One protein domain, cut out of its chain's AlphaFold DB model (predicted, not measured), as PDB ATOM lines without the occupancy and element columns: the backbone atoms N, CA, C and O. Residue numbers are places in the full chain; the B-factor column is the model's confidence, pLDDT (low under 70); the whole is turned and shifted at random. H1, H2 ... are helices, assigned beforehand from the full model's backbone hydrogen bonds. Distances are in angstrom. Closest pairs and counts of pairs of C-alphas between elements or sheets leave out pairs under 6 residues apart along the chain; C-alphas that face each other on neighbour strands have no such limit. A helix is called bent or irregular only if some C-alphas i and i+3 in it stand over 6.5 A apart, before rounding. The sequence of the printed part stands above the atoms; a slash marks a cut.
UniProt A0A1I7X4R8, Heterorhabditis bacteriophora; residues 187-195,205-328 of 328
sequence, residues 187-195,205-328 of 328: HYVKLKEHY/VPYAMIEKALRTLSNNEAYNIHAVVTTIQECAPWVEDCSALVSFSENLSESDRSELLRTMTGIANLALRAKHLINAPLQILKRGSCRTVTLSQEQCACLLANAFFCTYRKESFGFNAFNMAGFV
ATOM      1  N   HIS A 187      59.836  14.593  97.615       46.50
ATOM      2  CA  HIS A 187      58.664  14.698  98.506       46.50
ATOM      3  C   HIS A 187      58.932  14.232  99.941       46.50
ATOM      4  O   HIS A 187      58.027  14.295 100.774       46.50
ATOM      5  N   TYR A 188      60.162  13.825 100.261       49.00
ATOM      6  CA  TYR A 188      60.527  13.254 101.559       49.00
ATOM      7  C   TYR A 188      61.792  13.894 102.138       49.00
ATOM      8  O   TYR A 188      62.710  14.234 101.398       49.00
ATOM      9  N   VAL A 189      61.836  14.061 103.464       53.34
ATOM     10  CA  VAL A 189      63.030  14.476 104.201       53.34
ATOM     11  C   VAL A 189      64.072  13.393 103.987       53.34
ATOM     12  O   VAL A 189      63.895  12.236 104.383       53.34
ATOM     13  N   LYS A 190      65.163  13.776 103.334       57.66
ATOM     14  CA  LYS A 190      66.227  12.864 102.932       57.66
ATOM     15  C   LYS A 190      67.108  12.523 104.136       57.66
ATOM     16  O   LYS A 190      68.156  13.126 104.363       57.66
ATOM     17  N   LEU A 191      66.681  11.522 104.909       53.78
ATOM     18  CA  LEU A 191      67.547  10.795 105.839       53.78
ATOM     19  C   LEU A 191      68.497   9.900 105.026       53.78
ATOM     20  O   LEU A 191      68.097   9.229 104.077       53.78
ATOM     21  N   LYS A 192      69.784   9.920 105.377       48.91
ATOM     22  CA  LYS A 192      70.887   9.399 104.546       48.91
ATOM     23  C   LYS A 192      70.815   7.907 104.216       48.91
ATOM     24  O   LYS A 192      71.491   7.453 103.301       48.91
ATOM     25  N   GLU A 193      70.000   7.153 104.936       49.50
ATOM     26  CA  GLU A 193      69.872   5.708 104.763       49.50
ATOM     27  C   GLU A 193      69.132   5.308 103.480       49.50
ATOM     28  O   GLU A 193      69.268   4.169 103.045       49.50
ATOM     29  N   HIS A 194      68.410   6.232 102.832       43.25
ATOM     30  CA  HIS A 194      67.646   5.938 101.614       43.25
ATOM     31  C   HIS A 194      68.425   6.049 100.294       43.25
ATOM     32  O   HIS A 194      67.848   5.827  99.233       43.25
ATOM     33  N   TYR A 195      69.729   6.333 100.332       43.69
ATOM     34  CA  TYR A 195      70.574   6.353  99.137       43.69
ATOM     35  C   TYR A 195      71.446   5.096  99.063       43.69
ATOM     36  O   TYR A 195      72.539   5.056  99.630       43.69
ATOM     37  N   VAL A 205      80.033  12.997 103.263       65.75
ATOM     38  CA  VAL A 205      80.617  12.000 104.182       65.75
ATOM     39  C   VAL A 205      79.710  10.765 104.231       65.75
ATOM     40  O   VAL A 205      78.553  10.942 104.560       65.75
ATOM     41  N   PRO A 206      80.112   9.524 103.933       77.19
ATOM     42  CA  PRO A 206      79.209   8.366 104.014       77.19
ATOM     43  C   PRO A 206      78.551   8.203 105.400       77.19
ATOM     44  O   PRO A 206      79.203   8.448 106.412       77.19
ATOM     45  N   TYR A 207      77.289   7.740 105.483       82.06
ATOM     46  CA  TYR A 207      76.637   7.509 106.792       82.06
ATOM     47  C   TYR A 207      77.444   6.546 107.668       82.06
ATOM     48  O   TYR A 207      77.517   6.740 108.868       82.06
ATOM     49  N   ALA A 208      78.139   5.574 107.071       84.44
ATOM     50  CA  ALA A 208      79.030   4.677 107.802       84.44
ATOM     51  C   ALA A 208      80.147   5.416 108.571       84.44
ATOM     52  O   ALA A 208      80.553   4.966 109.639       84.44
ATOM     53  N   MET A 209      80.640   6.551 108.057       85.88
ATOM     54  CA  MET A 209      81.608   7.384 108.779       85.88
ATOM     55  C   MET A 209      80.934   8.173 109.906       85.88
ATOM     56  O   MET A 209      81.468   8.197 111.008       85.88
ATOM     57  N   ILE A 210      79.743   8.731 109.660       88.81
ATOM     58  CA  ILE A 210      78.930   9.411 110.686       88.81
ATOM     59  C   ILE A 210      78.615   8.445 111.837       88.81
ATOM     60  O   ILE A 210      78.852   8.744 113.003       88.81
ATOM     61  N   GLU A 211      78.133   7.249 111.509       90.88
ATOM     62  CA  GLU A 211      77.822   6.197 112.470       90.88
ATOM     63  C   GLU A 211      79.068   5.792 113.263       90.88
ATOM     64  O   GLU A 211      79.000   5.646 114.482       90.88
ATOM     65  N   LYS A 212      80.223   5.654 112.599       92.69
ATOM     66  CA  LYS A 212      81.493   5.361 113.270       92.69
ATOM     67  C   LYS A 212      81.878   6.469 114.254       92.69
ATOM     68  O   LYS A 212      82.175   6.144 115.399       92.69
ATOM     69  N   ALA A 213      81.835   7.733 113.837       92.81
ATOM     70  CA  ALA A 213      82.182   8.882 114.670       92.81
ATOM     71  C   ALA A 213      81.283   8.960 115.919       92.81
ATOM     72  O   ALA A 213      81.769   8.997 117.050       92.81
ATOM     73  N   LEU A 214      79.963   8.853 115.729       93.06
ATOM     74  CA  LEU A 214      78.988   8.852 116.824       93.06
ATOM     75  C   LEU A 214      79.158   7.650 117.764       93.06
ATOM     76  O   LEU A 214      79.037   7.798 118.981       93.06
ATOM     77  N   ARG A 215      79.471   6.458 117.234       94.25
ATOM     78  CA  ARG A 215      79.770   5.272 118.058       94.25
ATOM     79  C   ARG A 215      81.051   5.450 118.862       94.25
ATOM     80  O   ARG A 215      81.086   5.044 120.018       94.25
ATOM     81  N   THR A 216      82.085   6.054 118.282       93.00
ATOM     82  CA  THR A 216      83.325   6.368 118.997       93.00
ATOM     83  C   THR A 216      83.068   7.355 120.134       93.00
ATOM     84  O   THR A 216      83.547   7.116 121.241       93.00
ATOM     85  N   LEU A 217      82.274   8.404 119.899       93.06
ATOM     86  CA  LEU A 217      81.912   9.368 120.938       93.06
ATOM     87  C   LEU A 217      81.084   8.725 122.058       93.06
ATOM     88  O   LEU A 217      81.343   8.976 123.233       93.06
ATOM     89  N   SER A 218      80.122   7.879 121.687       91.81
ATOM     90  CA  SER A 218      79.257   7.185 122.640       91.81
ATOM     91  C   SER A 218      80.024   6.181 123.507       91.81
ATOM     92  O   SER A 218      79.893   6.191 124.728       91.81
ATOM     93  N   ASN A 219      80.875   5.351 122.896       89.81
ATOM     94  CA  ASN A 219      81.622   4.312 123.610       89.81
ATOM     95  C   ASN A 219      82.715   4.876 124.527       89.81
ATOM     96  O   ASN A 219      83.044   4.251 125.529       89.81
ATOM     97  N   ASN A 220      83.296   6.024 124.168       85.00
ATOM     98  CA  ASN A 220      84.361   6.668 124.938       85.00
ATOM     99  C   ASN A 220      83.832   7.735 125.913       85.00
ATOM    100  O   ASN A 220      84.640   8.518 126.411       85.00
ATOM    101  N   GLU A 221      82.511   7.800 126.128       74.12
ATOM    102  CA  GLU A 221      81.835   8.740 127.036       74.12
ATOM    103  C   GLU A 221      82.385  10.169 126.942       74.12
ATOM    104  O   GLU A 221      82.975  10.643 127.903       74.12
ATOM    105  N   ALA A 222      82.258  10.824 125.776       81.62
ATOM    106  CA  ALA A 222      82.627  12.230 125.516       81.62
ATOM    107  C   ALA A 222      83.602  12.854 126.543       81.62
ATOM    108  O   ALA A 222      83.273  13.810 127.233       81.62
ATOM    109  N   TYR A 223      84.803  12.289 126.674       85.12
ATOM    110  CA  TYR A 223      85.706  12.571 127.799       85.12
ATOM    111  C   TYR A 223      86.208  14.024 127.855       85.12
ATOM    112  O   TYR A 223      86.730  14.471 128.875       85.12
ATOM    113  N   ASN A 224      86.077  14.766 126.754       90.94
ATOM    114  CA  ASN A 224      86.284  16.205 126.697       90.94
ATOM    115  C   ASN A 224      85.440  16.835 125.578       90.94
ATOM    116  O   ASN A 224      84.934  16.151 124.683       90.94
ATOM    117  N   ILE A 225      85.326  18.166 125.605       93.31
ATOM    118  CA  ILE A 225      84.561  18.909 124.599       93.31
ATOM    119  C   ILE A 225      85.189  18.815 123.200       93.31
ATOM    120  O   ILE A 225      84.478  18.750 122.202       93.31
ATOM    121  N   HIS A 226      86.518  18.711 123.109       92.44
ATOM    122  CA  HIS A 226      87.217  18.575 121.829       92.44
ATOM    123  C   HIS A 226      86.868  17.276 121.094       92.44
ATOM    124  O   HIS A 226      86.839  17.269 119.866       92.44
ATOM    125  N   ALA A 227      86.552  16.194 121.806       92.88
ATOM    126  CA  ALA A 227      86.082  14.946 121.220       92.88
ATOM    127  C   ALA A 227      84.699  15.129 120.582       92.88
ATOM    128  O   ALA A 227      84.456  14.615 119.490       92.88
ATOM    129  N   VAL A 228      83.820  15.913 121.219       93.44
ATOM    130  CA  VAL A 228      82.513  16.286 120.656       93.44
ATOM    131  C   VAL A 228      82.707  17.131 119.398       93.44
ATOM    132  O   VAL A 228      82.153  16.792 118.356       93.44
ATOM    133  N   VAL A 229      83.554  18.163 119.454       93.19
ATOM    134  CA  VAL A 229      83.876  19.017 118.297       93.19
ATOM    135  C   VAL A 229      84.461  18.202 117.145       93.19
ATOM    136  O   VAL A 229      83.997  18.325 116.016       93.19
ATOM    137  N   THR A 230      85.415  17.313 117.433       93.31
ATOM    138  CA  THR A 230      86.009  16.413 116.431       93.31
ATOM    139  C   THR A 230      84.934  15.532 115.799       93.31
ATOM    140  O   THR A 230      84.888  15.390 114.583       93.31
ATOM    141  N   THR A 231      84.011  14.997 116.604       93.38
ATOM    142  CA  THR A 231      82.892  14.183 116.106       93.38
ATOM    143  C   THR A 231      81.972  14.994 115.193       93.38
ATOM    144  O   THR A 231      81.577  14.502 114.138       93.38
ATOM    145  N   ILE A 232      81.647  16.240 115.558       91.00
ATOM    146  CA  ILE A 232      80.837  17.142 114.724       91.00
ATOM    147  C   ILE A 232      81.556  17.430 113.402       91.00
ATOM    148  O   ILE A 232      80.937  17.314 112.351       91.00
ATOM    149  N   GLN A 233      82.859  17.716 113.433       89.94
ATOM    150  CA  GLN A 233      83.664  17.968 112.234       89.94
ATOM    151  C   GLN A 233      83.794  16.726 111.337       89.94
ATOM    152  O   GLN A 233      83.758  16.844 110.115       89.94
ATOM    153  N   GLU A 234      83.891  15.525 111.914       90.19
ATOM    154  CA  GLU A 234      83.855  14.268 111.156       90.19
ATOM    155  C   GLU A 234      82.482  14.026 110.512       90.19
ATOM    156  O   GLU A 234      82.401  13.563 109.371       90.19
ATOM    157  N   CYS A 235      81.396  14.351 111.220       88.12
ATOM    158  CA  CYS A 235      80.032  14.211 110.710       88.12
ATOM    159  C   CYS A 235      79.703  15.253 109.632       88.12
ATOM    160  O   CYS A 235      79.020  14.942 108.650       88.12
ATOM    161  N   ALA A 236      80.198  16.472 109.826       86.56
ATOM    162  CA  ALA A 236      79.888  17.655 109.048       86.56
ATOM    163  C   ALA A 236      81.152  18.508 108.804       86.56
ATOM    164  O   ALA A 236      81.313  19.564 109.413       86.56
ATOM    165  N   PRO A 237      82.026  18.116 107.855       85.50
ATOM    166  CA  PRO A 237      83.268  18.842 107.558       85.50
ATOM    167  C   PRO A 237      83.077  20.274 107.043       85.50
ATOM    168  O   PRO A 237      84.044  21.008 106.888       85.50
ATOM    169  N   TRP A 238      81.841  20.657 106.715       81.81
ATOM    170  CA  TRP A 238      81.474  22.012 106.303       81.81
ATOM    171  C   TRP A 238      81.181  22.946 107.484       81.81
ATOM    172  O   TRP A 238      80.901  24.122 107.261       81.81
ATOM    173  N   VAL A 239      81.146  22.432 108.715       84.62
ATOM    174  CA  VAL A 239      81.059  23.261 109.919       84.62
ATOM    175  C   VAL A 239      82.457  23.806 110.182       84.62
ATOM    176  O   VAL A 239      83.363  23.064 110.556       84.62
ATOM    177  N   GLU A 240      82.639  25.094 109.897       81.12
ATOM    178  CA  GLU A 240      83.951  25.749 109.936       81.12
ATOM    179  C   GLU A 240      84.362  26.159 111.353       81.12
ATOM    180  O   GLU A 240      85.552  26.150 111.667       81.12
ATOM    181  N   ASP A 241      83.393  26.483 112.213       85.06
ATOM    182  CA  ASP A 241      83.640  26.941 113.574       85.06
ATOM    183  C   ASP A 241      82.743  26.205 114.574       85.06
ATOM    184  O   ASP A 241      81.553  26.041 114.332       85.06
ATOM    185  N   CYS A 242      83.349  25.762 115.679       88.19
ATOM    186  CA  CYS A 242      82.671  25.204 116.855       88.19
ATOM    187  C   CYS A 242      83.158  25.899 118.146       88.19
ATOM    188  O   CYS A 242      83.143  25.318 119.238       88.19
ATOM    189  N   SER A 243      83.728  27.104 118.022       89.75
ATOM    190  CA  SER A 243      84.308  27.865 119.132       89.75
ATOM    191  C   SER A 243      83.253  28.291 120.152       89.75
ATOM    192  O   SER A 243      83.557  28.380 121.346       89.75
ATOM    193  N   ALA A 244      82.005  28.486 119.719       91.00
ATOM    194  CA  ALA A 244      80.883  28.789 120.595       91.00
ATOM    195  C   ALA A 244      80.623  27.631 121.571       91.00
ATOM    196  O   ALA A 244      80.555  27.854 122.780       91.00
ATOM    197  N   LEU A 245      80.594  26.386 121.088       91.56
ATOM    198  CA  LEU A 245      80.447  25.212 121.947       91.56
ATOM    199  C   LEU A 245      81.631  25.033 122.918       91.56
ATOM    200  O   LEU A 245      81.426  24.686 124.085       91.56
ATOM    201  N   VAL A 246      82.865  25.277 122.460       93.31
ATOM    202  CA  VAL A 246      84.061  25.184 123.318       93.31
ATOM    203  C   VAL A 246      84.023  26.245 124.415       93.31
ATOM    204  O   VAL A 246      84.115  25.902 125.590       93.31
ATOM    205  N   SER A 247      83.811  27.509 124.049       93.50
ATOM    206  CA  SER A 247      83.736  28.616 125.009       93.50
ATOM    207  C   SER A 247      82.570  28.456 125.986       93.50
ATOM    208  O   SER A 247      82.729  28.716 127.178       93.50
ATOM    209  N   PHE A 248      81.419  27.951 125.530       93.81
ATOM    210  CA  PHE A 248      80.319  27.573 126.413       93.81
ATOM    211  C   PHE A 248      80.775  26.532 127.440       93.81
ATOM    212  O   PHE A 248      80.603  26.745 128.636       93.81
ATOM    213  N   SER A 249      81.423  25.450 126.997       93.50
ATOM    214  CA  SER A 249      81.918  24.404 127.897       93.50
ATOM    215  C   SER A 249      83.007  24.887 128.862       93.50
ATOM    216  O   SER A 249      83.118  24.332 129.955       93.50
ATOM    217  N   GLU A 250      83.839  25.849 128.470       92.75
ATOM    218  CA  GLU A 250      84.905  26.408 129.313       92.75
ATOM    219  C   GLU A 250      84.369  27.355 130.393       92.75
ATOM    220  O   GLU A 250      84.957  27.446 131.468       92.75
ATOM    221  N   ASN A 251      83.231  28.005 130.138       94.94
ATOM    222  CA  ASN A 251      82.570  28.902 131.088       94.94
ATOM    223  C   ASN A 251      81.704  28.170 132.131       94.94
ATOM    224  O   ASN A 251      81.173  28.805 133.044       94.94
ATOM    225  N   LEU A 252      81.545  26.850 132.011       94.62
ATOM    226  CA  LEU A 252      80.797  26.028 132.961       94.62
ATOM    227  C   LEU A 252      81.646  25.622 134.169       94.62
ATOM    228  O   LEU A 252      82.865  25.466 134.086       94.62
ATOM    229  N   SER A 253      80.975  25.371 135.297       96.06
ATOM    230  CA  SER A 253      81.613  24.726 136.444       96.06
ATOM    231  C   SER A 253      82.055  23.298 136.094       96.06
ATOM    232  O   SER A 253      81.520  22.674 135.178       96.06
ATOM    233  N   GLU A 254      83.005  22.731 136.842       92.12
ATOM    234  CA  GLU A 254      83.461  21.344 136.635       92.12
ATOM    235  C   GLU A 254      82.310  20.321 136.676       92.12
ATOM    236  O   GLU A 254      82.286  19.362 135.899       92.12
ATOM    237  N   SER A 255      81.336  20.546 137.565       94.31
ATOM    238  CA  SER A 255      80.145  19.701 137.693       94.31
ATOM    239  C   SER A 255      79.258  19.810 136.454       94.31
ATOM    240  O   SER A 255      78.906  18.793 135.857       94.31
ATOM    241  N   ASP A 256      78.946  21.035 136.028       95.31
ATOM    242  CA  ASP A 256      78.068  21.274 134.876       95.31
ATOM    243  C   ASP A 256      78.719  20.820 133.571       95.31
ATOM    244  O   ASP A 256      78.053  20.271 132.697       95.31
ATOM    245  N   ARG A 257      80.041  20.979 133.449       94.38
ATOM    246  CA  ARG A 257      80.806  20.468 132.312       94.38
ATOM    247  C   ARG A 257      80.767  18.945 132.254       94.38
ATOM    248  O   ARG A 257      80.569  18.385 131.181       94.38
ATOM    249  N   SER A 258      80.916  18.269 133.390       92.75
ATOM    250  CA  SER A 258      80.803  16.807 133.448       92.75
ATOM    251  C   SER A 258      79.401  16.338 133.042       92.75
ATOM    252  O   SER A 258      79.258  15.389 132.268       92.75
ATOM    253  N   GLU A 259      78.360  17.043 133.494       94.31
ATOM    254  CA  GLU A 259      76.974  16.762 133.109       94.31
ATOM    255  C   GLU A 259      76.713  17.034 131.622       94.31
ATOM    256  O   GLU A 259      76.051  16.236 130.950       94.31
ATOM    257  N   LEU A 260      77.276  18.116 131.077       94.00
ATOM    258  CA  LEU A 260      77.218  18.442 129.656       94.00
ATOM    259  C   LEU A 260      77.810  17.305 128.820       94.00
ATOM    260  O   LEU A 260      77.164  16.834 127.890       94.00
ATOM    261  N   LEU A 261      79.006  16.826 129.162       94.38
ATOM    262  CA  LEU A 261      79.673  15.742 128.437       94.38
ATOM    263  C   LEU A 261      78.875  14.428 128.498       94.38
ATOM    264  O   LEU A 261      78.694  13.749 127.477       94.38
ATOM    265  N   ARG A 262      78.295  14.106 129.659       94.12
ATOM    266  CA  ARG A 262      77.368  12.973 129.797       94.12
ATOM    267  C   ARG A 262      76.136  13.144 128.908       94.12
ATOM    268  O   ARG A 262      75.724  12.207 128.220       94.12
ATOM    269  N   THR A 263      75.585  14.354 128.867       95.31
ATOM    270  CA  THR A 263      74.452  14.707 128.007       95.31
ATOM    271  C   THR A 263      74.814  14.556 126.529       95.31
ATOM    272  O   THR A 263      74.058  13.932 125.788       95.31
ATOM    273  N   MET A 264      75.995  15.010 126.100       95.06
ATOM    274  CA  MET A 264      76.481  14.868 124.720       95.06
ATOM    275  C   MET A 264      76.605  13.402 124.294       95.06
ATOM    276  O   MET A 264      76.220  13.044 123.178       95.06
ATOM    277  N   THR A 265      77.049  12.531 125.201       95.25
ATOM    278  CA  THR A 265      77.048  11.075 124.979       95.25
ATOM    279  C   THR A 265      75.625  10.533 124.795       95.25
ATOM    280  O   THR A 265      75.363   9.726 123.897       95.25
ATOM    281  N   GLY A 266      74.669  11.010 125.596       95.69
ATOM    282  CA  GLY A 266      73.247  10.691 125.442       95.69
ATOM    283  C   GLY A 266      72.673  11.138 124.093       95.69
ATOM    284  O   GLY A 266      71.986  10.360 123.426       95.69
ATOM    285  N   ILE A 267      73.004  12.353 123.645       96.19
ATOM    286  CA  ILE A 267      72.581  12.888 122.342       96.19
ATOM    287  C   ILE A 267      73.182  12.047 121.205       96.19
ATOM    288  O   ILE A 267      72.461  11.689 120.273       96.19
ATOM    289  N   ALA A 268      74.453  11.640 121.292       95.56
ATOM    290  CA  ALA A 268      75.073  10.761 120.293       95.56
ATOM    291  C   ALA A 268      74.354   9.405 120.191       95.56
ATOM    292  O   ALA A 268      74.077   8.917 119.093       95.56
ATOM    293  N   ASN A 269      73.971   8.827 121.333       95.44
ATOM    294  CA  ASN A 269      73.170   7.606 121.369       95.44
ATOM    295  C   ASN A 269      71.788   7.787 120.736       95.44
ATOM    296  O   ASN A 269      71.348   6.921 119.978       95.44
ATOM    297  N   LEU A 270      71.109   8.905 120.995       95.69
ATOM    298  CA  LEU A 270      69.837   9.216 120.338       95.69
ATOM    299  C   LEU A 270      70.004   9.346 118.820       95.69
ATOM    300  O   LEU A 270      69.206   8.783 118.070       95.69
ATOM    301  N   ALA A 271      71.065  10.009 118.356       94.81
ATOM    302  CA  ALA A 271      71.338  10.149 116.929       94.81
ATOM    303  C   ALA A 271      71.521   8.783 116.239       94.81
ATOM    304  O   ALA A 271      70.932   8.548 115.182       94.81
ATOM    305  N   LEU A 272      72.250   7.854 116.874       94.12
ATOM    306  CA  LEU A 272      72.445   6.478 116.392       94.12
ATOM    307  C   LEU A 272      71.146   5.659 116.346       94.12
ATOM    308  O   LEU A 272      70.999   4.768 115.509       94.12
ATOM    309  N   ARG A 273      70.189   5.942 117.235       93.69
ATOM    310  CA  ARG A 273      68.906   5.224 117.290       93.69
ATOM    311  C   ARG A 273      67.928   5.639 116.194       93.69
ATOM    312  O   ARG A 273      66.978   4.894 115.950       93.69
ATOM    313  N   ALA A 274      68.162   6.764 115.512       89.69
ATOM    314  CA  ALA A 274      67.287   7.262 114.448       89.69
ATOM    315  C   ALA A 274      66.988   6.192 113.385       89.69
ATOM    316  O   ALA A 274      65.824   6.000 113.042       89.69
ATOM    317  N   LYS A 275      68.005   5.420 112.977       85.94
ATOM    318  CA  LYS A 275      67.891   4.287 112.042       85.94
ATOM    319  C   LYS A 275      66.820   3.265 112.418       85.94
ATOM    320  O   LYS A 275      66.147   2.686 111.573       85.94
ATOM    321  N   HIS A 276      66.699   2.990 113.710       88.44
ATOM    322  CA  HIS A 276      65.802   1.957 114.216       88.44
ATOM    323  C   HIS A 276      64.407   2.502 114.532       88.44
ATOM    324  O   HIS A 276      63.445   1.739 114.555       88.44
ATOM    325  N   LEU A 277      64.300   3.808 114.791       87.81
ATOM    326  CA  LEU A 277      63.065   4.460 115.232       87.81
ATOM    327  C   LEU A 277      62.303   5.155 114.101       87.81
ATOM    328  O   LEU A 277      61.085   5.320 114.195       87.81
ATOM    329  N   ILE A 278      62.997   5.566 113.041       87.12
ATOM    330  CA  ILE A 278      62.421   6.256 111.887       87.12
ATOM    331  C   ILE A 278      62.476   5.294 110.706       87.12
ATOM    332  O   ILE A 278      63.359   5.343 109.860       87.12
ATOM    333  N   ASN A 279      61.524   4.364 110.701       82.31
ATOM    334  CA  ASN A 279      61.435   3.269 109.738       82.31
ATOM    335  C   ASN A 279      60.665   3.624 108.456       82.31
ATOM    336  O   ASN A 279      60.531   2.782 107.571       82.31
ATOM    337  N   ALA A 280      60.144   4.848 108.365       79.56
ATOM    338  CA  ALA A 280      59.413   5.350 107.216       79.56
ATOM    339  C   ALA A 280      59.984   6.706 106.783       79.56
ATOM    340  O   ALA A 280      60.363   7.512 107.643       79.56
ATOM    341  N   PRO A 281      60.025   6.988 105.471       78.12
ATOM    342  CA  PRO A 281      60.473   8.278 104.978       78.12
ATOM    343  C   PRO A 281      59.520   9.373 105.467       78.12
ATOM    344  O   PRO A 281      58.300   9.299 105.293       78.12
ATOM    345  N   LEU A 282      60.075  10.406 106.099       81.88
ATOM    346  CA  LEU A 282      59.300  11.547 106.579       81.88
ATOM    347  C   LEU A 282      58.876  12.393 105.384       81.88
ATOM    348  O   LEU A 282      59.716  12.773 104.579       81.88
ATOM    349  N   GLN A 283      57.594  12.712 105.253       79.31
ATOM    350  CA  GLN A 283      57.120  13.527 104.135       79.31
ATOM    351  C   GLN A 283      57.511  15.002 104.305       79.31
ATOM    352  O   GLN A 283      57.392  15.563 105.394       79.31
ATOM    353  N   ILE A 284      57.922  15.653 103.214       81.31
ATOM    354  CA  ILE A 284      58.101  17.107 103.167       81.31
ATOM    355  C   ILE A 284      56.723  17.748 103.058       81.31
ATOM    356  O   ILE A 284      55.985  17.548 102.091       81.31
ATOM    357  N   LEU A 285      56.397  18.582 104.038       82.44
ATOM    358  CA  LEU A 285      55.181  19.383 104.033       82.44
ATOM    359  C   LEU A 285      55.370  20.594 103.111       82.44
ATOM    360  O   LEU A 285      55.908  21.626 103.508       82.44
ATOM    361  N   LYS A 286      54.952  20.460 101.848       81.81
ATOM    362  CA  LYS A 286      55.040  21.538 100.852       81.81
ATOM    363  C   LYS A 286      53.899  22.542 101.013       81.81
ATOM    364  O   LYS A 286      52.770  22.186 101.368       81.81
ATOM    365  N   ARG A 287      54.172  23.809 100.677       81.50
ATOM    366  CA  ARG A 287      53.154  24.868 100.646       81.50
ATOM    367  C   ARG A 287      51.986  24.450  99.748       81.50
ATOM    368  O   ARG A 287      52.196  24.015  98.624       81.50
ATOM    369  N   GLY A 288      50.759  24.623 100.239       84.56
ATOM    370  CA  GLY A 288      49.538  24.287  99.498       84.56
ATOM    371  C   GLY A 288      49.068  22.837  99.652       84.56
ATOM    372  O   GLY A 288      47.969  22.531  99.203       84.56
ATOM    373  N   SER A 289      49.833  21.974 100.332       83.31
ATOM    374  CA  SER A 289      49.392  20.622 100.697       83.31
ATOM    375  C   SER A 289      48.790  20.595 102.108       83.31
ATOM    376  O   SER A 289      49.316  21.229 103.022       83.31
ATOM    377  N   CYS A 290      47.671  19.887 102.287       83.38
ATOM    378  CA  CYS A 290      47.116  19.583 103.606       83.38
ATOM    379  C   CYS A 290      47.582  18.177 103.989       83.38
ATOM    380  O   CYS A 290      47.025  17.186 103.523       83.38
ATOM    381  N   ARG A 291      48.666  18.091 104.757       83.50
ATOM    382  CA  ARG A 291      49.241  16.824 105.216       83.50
ATOM    383  C   ARG A 291      49.599  16.944 106.690       83.50
ATOM    384  O   ARG A 291      50.021  18.009 107.139       83.50
ATOM    385  N   THR A 292      49.453  15.843 107.416       86.12
ATOM    386  CA  THR A 292      49.789  15.752 108.838       86.12
ATOM    387  C   THR A 292      50.846  14.677 109.021       86.12
ATOM    388  O   THR A 292      50.736  13.589 108.461       86.12
ATOM    389  N   VAL A 293      51.865  14.979 109.822       86.62
ATOM    390  CA  VAL A 293      52.881  14.010 110.235       86.62
ATOM    391  C   VAL A 293      52.779  13.852 111.744       86.62
ATOM    392  O   VAL A 293      52.835  14.836 112.480       86.62
ATOM    393  N   THR A 294      52.633  12.610 112.196       89.62
ATOM    394  CA  THR A 294      52.587  12.269 113.618       89.62
ATOM    395  C   THR A 294      53.865  11.532 113.984       89.62
ATOM    396  O   THR A 294      54.160  10.486 113.408       89.62
ATOM    397  N   LEU A 295      54.611  12.068 114.951       90.44
ATOM    398  CA  LEU A 295      55.848  11.479 115.462       90.44
ATOM    399  C   LEU A 295      55.760  11.290 116.974       90.44
ATOM    400  O   LEU A 295      55.115  12.069 117.681       90.44
ATOM    401  N   SER A 296      56.430  10.258 117.478       93.38
ATOM    402  CA  SER A 296      56.666  10.119 118.910       93.38
ATOM    403  C   SER A 296      57.707  11.141 119.380       93.38
ATOM    404  O   SER A 296      58.552  11.601 118.611       93.38
ATOM    405  N   GLN A 297      57.691  11.472 120.674       93.88
ATOM    406  CA  GLN A 297      58.717  12.342 121.265       93.88
ATOM    407  C   GLN A 297      60.128  11.789 121.060       93.88
ATOM    408  O   GLN A 297      61.067  12.541 120.829       93.88
ATOM    409  N   GLU A 298      60.267  10.466 121.114       93.88
ATOM    410  CA  GLU A 298      61.541   9.788 120.923       93.88
ATOM    411  C   GLU A 298      62.044   9.915 119.478       93.88
ATOM    412  O   GLU A 298      63.227  10.171 119.259       93.88
ATOM    413  N   GLN A 299      61.143   9.827 118.492       92.12
ATOM    414  CA  GLN A 299      61.470  10.097 117.091       92.12
ATOM    415  C   GLN A 299      61.919  11.552 116.906       92.12
ATOM    416  O   GLN A 299      62.958  11.793 116.294       92.12
ATOM    417  N   CYS A 300      61.202  12.514 117.497       93.50
ATOM    418  CA  CYS A 300      61.606  13.922 117.483       93.50
ATOM    419  C   CYS A 300      62.982  14.136 118.135       93.50
ATOM    420  O   CYS A 300      63.817  14.846 117.579       93.50
ATOM    421  N   ALA A 301      63.252  13.490 119.273       95.12
ATOM    422  CA  ALA A 301      64.541  13.575 119.956       95.12
ATOM    423  C   ALA A 301      65.688  13.027 119.091       95.12
ATOM    424  O   ALA A 301      66.746  13.644 119.012       95.12
ATOM    425  N   CYS A 302      65.468  11.919 118.378       94.31
ATOM    426  CA  CYS A 302      66.454  11.370 117.444       94.31
ATOM    427  C   CYS A 302      66.711  12.303 116.253       94.31
ATOM    428  O   CYS A 302      67.856  12.443 115.812       94.31
ATOM    429  N   LEU A 303      65.663  12.962 115.744       92.31
ATOM    430  CA  LEU A 303      65.793  13.937 114.662       92.31
ATOM    431  C   LEU A 303      66.597  15.165 115.100       92.31
ATOM    432  O   LEU A 303      67.497  15.587 114.373       92.31
ATOM    433  N   LEU A 304      66.309  15.698 116.289       94.25
ATOM    434  CA  LEU A 304      67.028  16.834 116.869       94.25
ATOM    435  C   LEU A 304      68.475  16.480 117.227       94.25
ATOM    436  O   LEU A 304      69.372  17.287 117.008       94.25
ATOM    437  N   ALA A 305      68.734  15.260 117.700       95.12
ATOM    438  CA  ALA A 305      70.095  14.792 117.949       95.12
ATOM    439  C   ALA A 305      70.929  14.748 116.658       95.12
ATOM    440  O   ALA A 305      72.076  15.187 116.637       95.12
ATOM    441  N   ASN A 306      70.340  14.293 115.550       92.44
ATOM    442  CA  ASN A 306      70.988  14.352 114.236       92.44
ATOM    443  C   ASN A 306      71.216  15.799 113.759       92.44
ATOM    444  O   ASN A 306      72.228  16.084 113.122       92.44
ATOM    445  N   ALA A 307      70.318  16.724 114.107       91.94
ATOM    446  CA  ALA A 307      70.454  18.141 113.772       91.94
ATOM    447  C   ALA A 307      71.590  18.807 114.551       91.94
ATOM    448  O   ALA A 307      72.323  19.618 113.986       91.94
ATOM    449  N   PHE A 308      71.758  18.425 115.819       93.25
ATOM    450  CA  PHE A 308      72.863  18.862 116.665       93.25
ATOM    451  C   PHE A 308      74.219  18.466 116.062       93.25
ATOM    452  O   PHE A 308      75.072  19.318 115.839       93.25
ATOM    453  N   PHE A 309      74.382  17.196 115.670       91.25
ATOM    454  CA  PHE A 309      75.589  16.716 114.978       91.25
ATOM    455  C   PHE A 309      75.664  17.113 113.497       91.25
ATOM    456  O   PHE A 309      76.538  16.638 112.772       91.25
ATOM    457  N   CYS A 310      74.747  17.968 113.038       88.75
ATOM    458  CA  CYS A 310      74.695  18.482 111.677       88.75
ATOM    459  C   CYS A 310      74.705  17.378 110.601       88.75
ATOM    460  O   CYS A 310      75.316  17.538 109.551       88.75
ATOM    461  N   THR A 311      74.049  16.238 110.832       87.88
ATOM    462  CA  THR A 311      74.150  15.074 109.930       87.88
ATOM    463  C   THR A 311      73.228  15.156 108.709       87.88
ATOM    464  O   THR A 311      73.386  14.370 107.764       87.88
ATOM    465  N   TYR A 312      72.285  16.105 108.682       84.94
ATOM    466  CA  TYR A 312      71.419  16.316 107.522       84.94
ATOM    467  C   TYR A 312      72.194  16.959 106.382       84.94
ATOM    468  O   TYR A 312      72.980  17.890 106.576       84.94
ATOM    469  N   ARG A 313      71.948  16.476 105.162       70.31
ATOM    470  CA  ARG A 313      72.542  17.077 103.968       70.31
ATOM    471  C   ARG A 313      71.983  18.487 103.799       70.31
ATOM    472  O   ARG A 313      70.777  18.691 103.886       70.31
ATOM    473  N   LYS A 314      72.865  19.441 103.510       62.94
ATOM    474  CA  LYS A 314      72.471  20.763 103.029       62.94
ATOM    475  C   LYS A 314      71.884  20.588 101.628       62.94
ATOM    476  O   LYS A 314      72.615  20.257 100.695       62.94
ATOM    477  N   GLU A 315      70.577  20.745 101.487       56.47
ATOM    478  CA  GLU A 315      69.942  20.787 100.171       56.47
ATOM    479  C   GLU A 315      70.150  22.186  99.592       56.47
ATOM    480  O   GLU A 315      70.080  23.180 100.300       56.47
ATOM    481  N   SER A 316      70.437  22.325  98.304       48.97
ATOM    482  CA  SER A 316      70.708  23.630  97.673       48.97
ATOM    483  C   SER A 316      69.557  24.644  97.796       48.97
ATOM    484  O   SER A 316      69.773  25.841  97.623       48.97
ATOM    485  N   PHE A 317      68.351  24.195  98.144       50.56
ATOM    486  CA  PHE A 317      67.143  25.009  98.180       50.56
ATOM    487  C   PHE A 317      66.658  25.209  99.613       50.56
ATOM    488  O   PHE A 317      66.066  24.299 100.159       50.56
ATOM    489  N   GLY A 318      66.887  26.385 100.209       49.22
ATOM    490  CA  GLY A 318      66.032  27.053 101.218       49.22
ATOM    491  C   GLY A 318      65.575  26.345 102.515       49.22
ATOM    492  O   GLY A 318      65.116  27.034 103.419       49.22
ATOM    493  N   PHE A 319      65.707  25.028 102.668       52.44
ATOM    494  CA  PHE A 319      65.235  24.229 103.806       52.44
ATOM    495  C   PHE A 319      66.306  24.092 104.911       52.44
ATOM    496  O   PHE A 319      66.152  23.341 105.869       52.44
ATOM    497  N   ASN A 320      67.409  24.836 104.784       50.84
ATOM    498  CA  ASN A 320      68.714  24.544 105.392       50.84
ATOM    499  C   ASN A 320      68.923  24.965 106.850       50.84
ATOM    500  O   ASN A 320      70.047  24.877 107.337       50.84
ATOM    501  N   ALA A 321      67.889  25.401 107.564       63.00
ATOM    502  CA  ALA A 321      68.036  25.807 108.963       63.00
ATOM    503  C   ALA A 321      67.820  24.655 109.962       63.00
ATOM    504  O   ALA A 321      67.658  24.909 111.150       63.00
ATOM    505  N   PHE A 322      67.764  23.397 109.504       75.25
ATOM    506  CA  PHE A 322      67.529  22.277 110.418       75.25
ATOM    507  C   PHE A 322      68.785  21.873 111.196       75.25
ATOM    508  O   PHE A 322      68.682  21.516 112.362       75.25
ATOM    509  N   ASN A 323      69.969  21.956 110.580       80.19
ATOM    510  CA  ASN A 323      71.232  21.717 111.280       80.19
ATOM    511  C   ASN A 323      71.548  22.874 112.232       80.19
ATOM    512  O   ASN A 323      71.381  24.040 111.875       80.19
ATOM    513  N   MET A 324      72.104  22.560 113.400       82.06
ATOM    514  CA  MET A 324      72.457  23.550 114.424       82.06
ATOM    515  C   MET A 324      73.835  24.198 114.200       82.06
ATOM    516  O   MET A 324      74.424  24.730 115.132       82.06
ATOM    517  N   ALA A 325      74.344  24.207 112.965       76.62
ATOM    518  CA  ALA A 325      75.681  24.711 112.633       76.62
ATOM    519  C   ALA A 325      75.896  26.204 112.948       76.62
ATOM    520  O   ALA A 325      77.030  26.642 113.025       76.62
ATOM    521  N   GLY A 326      74.826  26.995 113.095       72.38
ATOM    522  CA  GLY A 326      74.925  28.394 113.533       72.38
ATOM    523  C   GLY A 326      74.947  28.583 115.055       72.38
ATOM    524  O   GLY A 326      75.044  29.716 115.512       72.38
ATOM    525  N   PHE A 327      74.777  27.505 115.824       67.69
ATOM    526  CA  PHE A 327      74.751  27.513 117.289       67.69
ATOM    527  C   PHE A 327      75.976  26.824 117.907       67.69
ATOM    528  O   PHE A 327      76.412  27.220 118.985       67.69
ATOM    529  N   VAL A 328      76.478  25.772 117.251       58.12
ATOM    530  CA  VAL A 328      77.678  25.016 117.655       58.12
ATOM    531  C   VAL A 328      78.931  25.861 117.448       58.12
ATOM    532  O   VAL A 328      79.818  25.822 118.335       58.12
TER     533      VAL A 328
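AT A GLANCE: This is residues 187 to 195 and 205 to 328 of the 328 residues of a protein of Heterorhabditis bacteriophora (UniProt A0A1I7X4R8). A hairpin of two helices, H1 and H2, lies along one side of a long helix, H4, as a small three-helix bundle in which H1 packs on residues 265 to 272 of H4 and H2 comes close to H4 near Leu 261; the short helix H3 lies near the first residues of H4, and H5 crosses H4 steeply near its last residues. Beyond H4 a long loop, residues 278 to 296, reaches out to the far end of the longest axis and comes back to H5, and a tail without a named element, residues 309 to 328, follows H5. The printed part has 133 residues, with five named helices in the order H1, H2, H3, H4, H5 and no named strand; the class is all helix, and 68 of the 133 residues are in the named helices. The whole is compact by its radius of gyration of the C-alphas, 15.5 A, yet elongated in outline, with spans of 49 by 27 by 26 A.

IN THESE COORDINATES: The printed part begins with residues 187 to 195, which hold no named element; C-alpha 187 is at (58.664, 14.698, 98.506). After a cut, H1 takes residues 207 to 219, from C-alpha 207 at (76.637, 7.509, 106.792), and is 17.8 A long from first to last C-alpha. H2, residues 225 to 235, measures 15.3 A, and H3, residues 243 to 250, measures 10.3 A. H4, residues 254 to 277, is the longest at 34.0 A; it has a kink of 26 degrees near residue 271 and is only just irregular, with C-alphas 272 and 275 being 6.7 A apart. H5, residues 297 to 308, measures 16.2 A and ends with C-alpha 308 at (72.863, 18.862, 116.665).

HOW THE PARTS SIT: H1, H2 and H4 form a bundle, three helices grouped along one another. H1 and H2 are a hairpin: they touch, closest at the C-alphas of Ile 210 and Cys 235, 4.9 A apart, and run opposite ways at a shallow tilt of 16 degrees. H4 touches H1 with residues 265 to 272 alone, closest at the C-alphas of Ser 218 and Thr 265, 5.0 A apart, at a steep tilt of 39 degrees, opposite ways. H2 and H4 are close but not clearly touching; their closest C-alphas, those of Ile 225 and Leu 261, are 7.0 A apart. H4 is the hub, touching H1, H3 and H5. H5 touches H4 at residues 267 to 277 of H4 alone, closest at the C-alphas of Ala 271 and Ala 305, 4.9 A apart; the tilt of 68 degrees is steep, only just short of about perpendicular. H2 and H3 are also a hairpin, with their closest C-alphas, those of Ile 225 and Val 246, 6.4 A apart. H3 and H4 only just touch, with 3 pairs of C-alphas within 8 A, the closest those of Ser 249 and Arg 257 at 6.0 A. H5 is apart from H1 and H3, and only just apart from H2, at 8.4 A. In H1, H2, H3 and H5 every O i to N i+4 pair is within hydrogen-bond range; in H4 18 of 20 are.

THE WHOLE: The two C-alphas farthest apart are those of Glu 254 and Gly 288, 50.4 A. Residues 196 to 204 are not printed, and C-alphas 195 and 205 are 12.6 A apart across this cut. The links H1 to H2 and H3 to H4 are tight, H2 to H3 is short, and H4 to H5 is long, with 19 residues. The printed part ends at Val 328, the chain's last residue. The mean pLDDT of the printed part is 83.8; it is under 70 at residues 187 to 195, 205, 314 to 321 and 327 to 328.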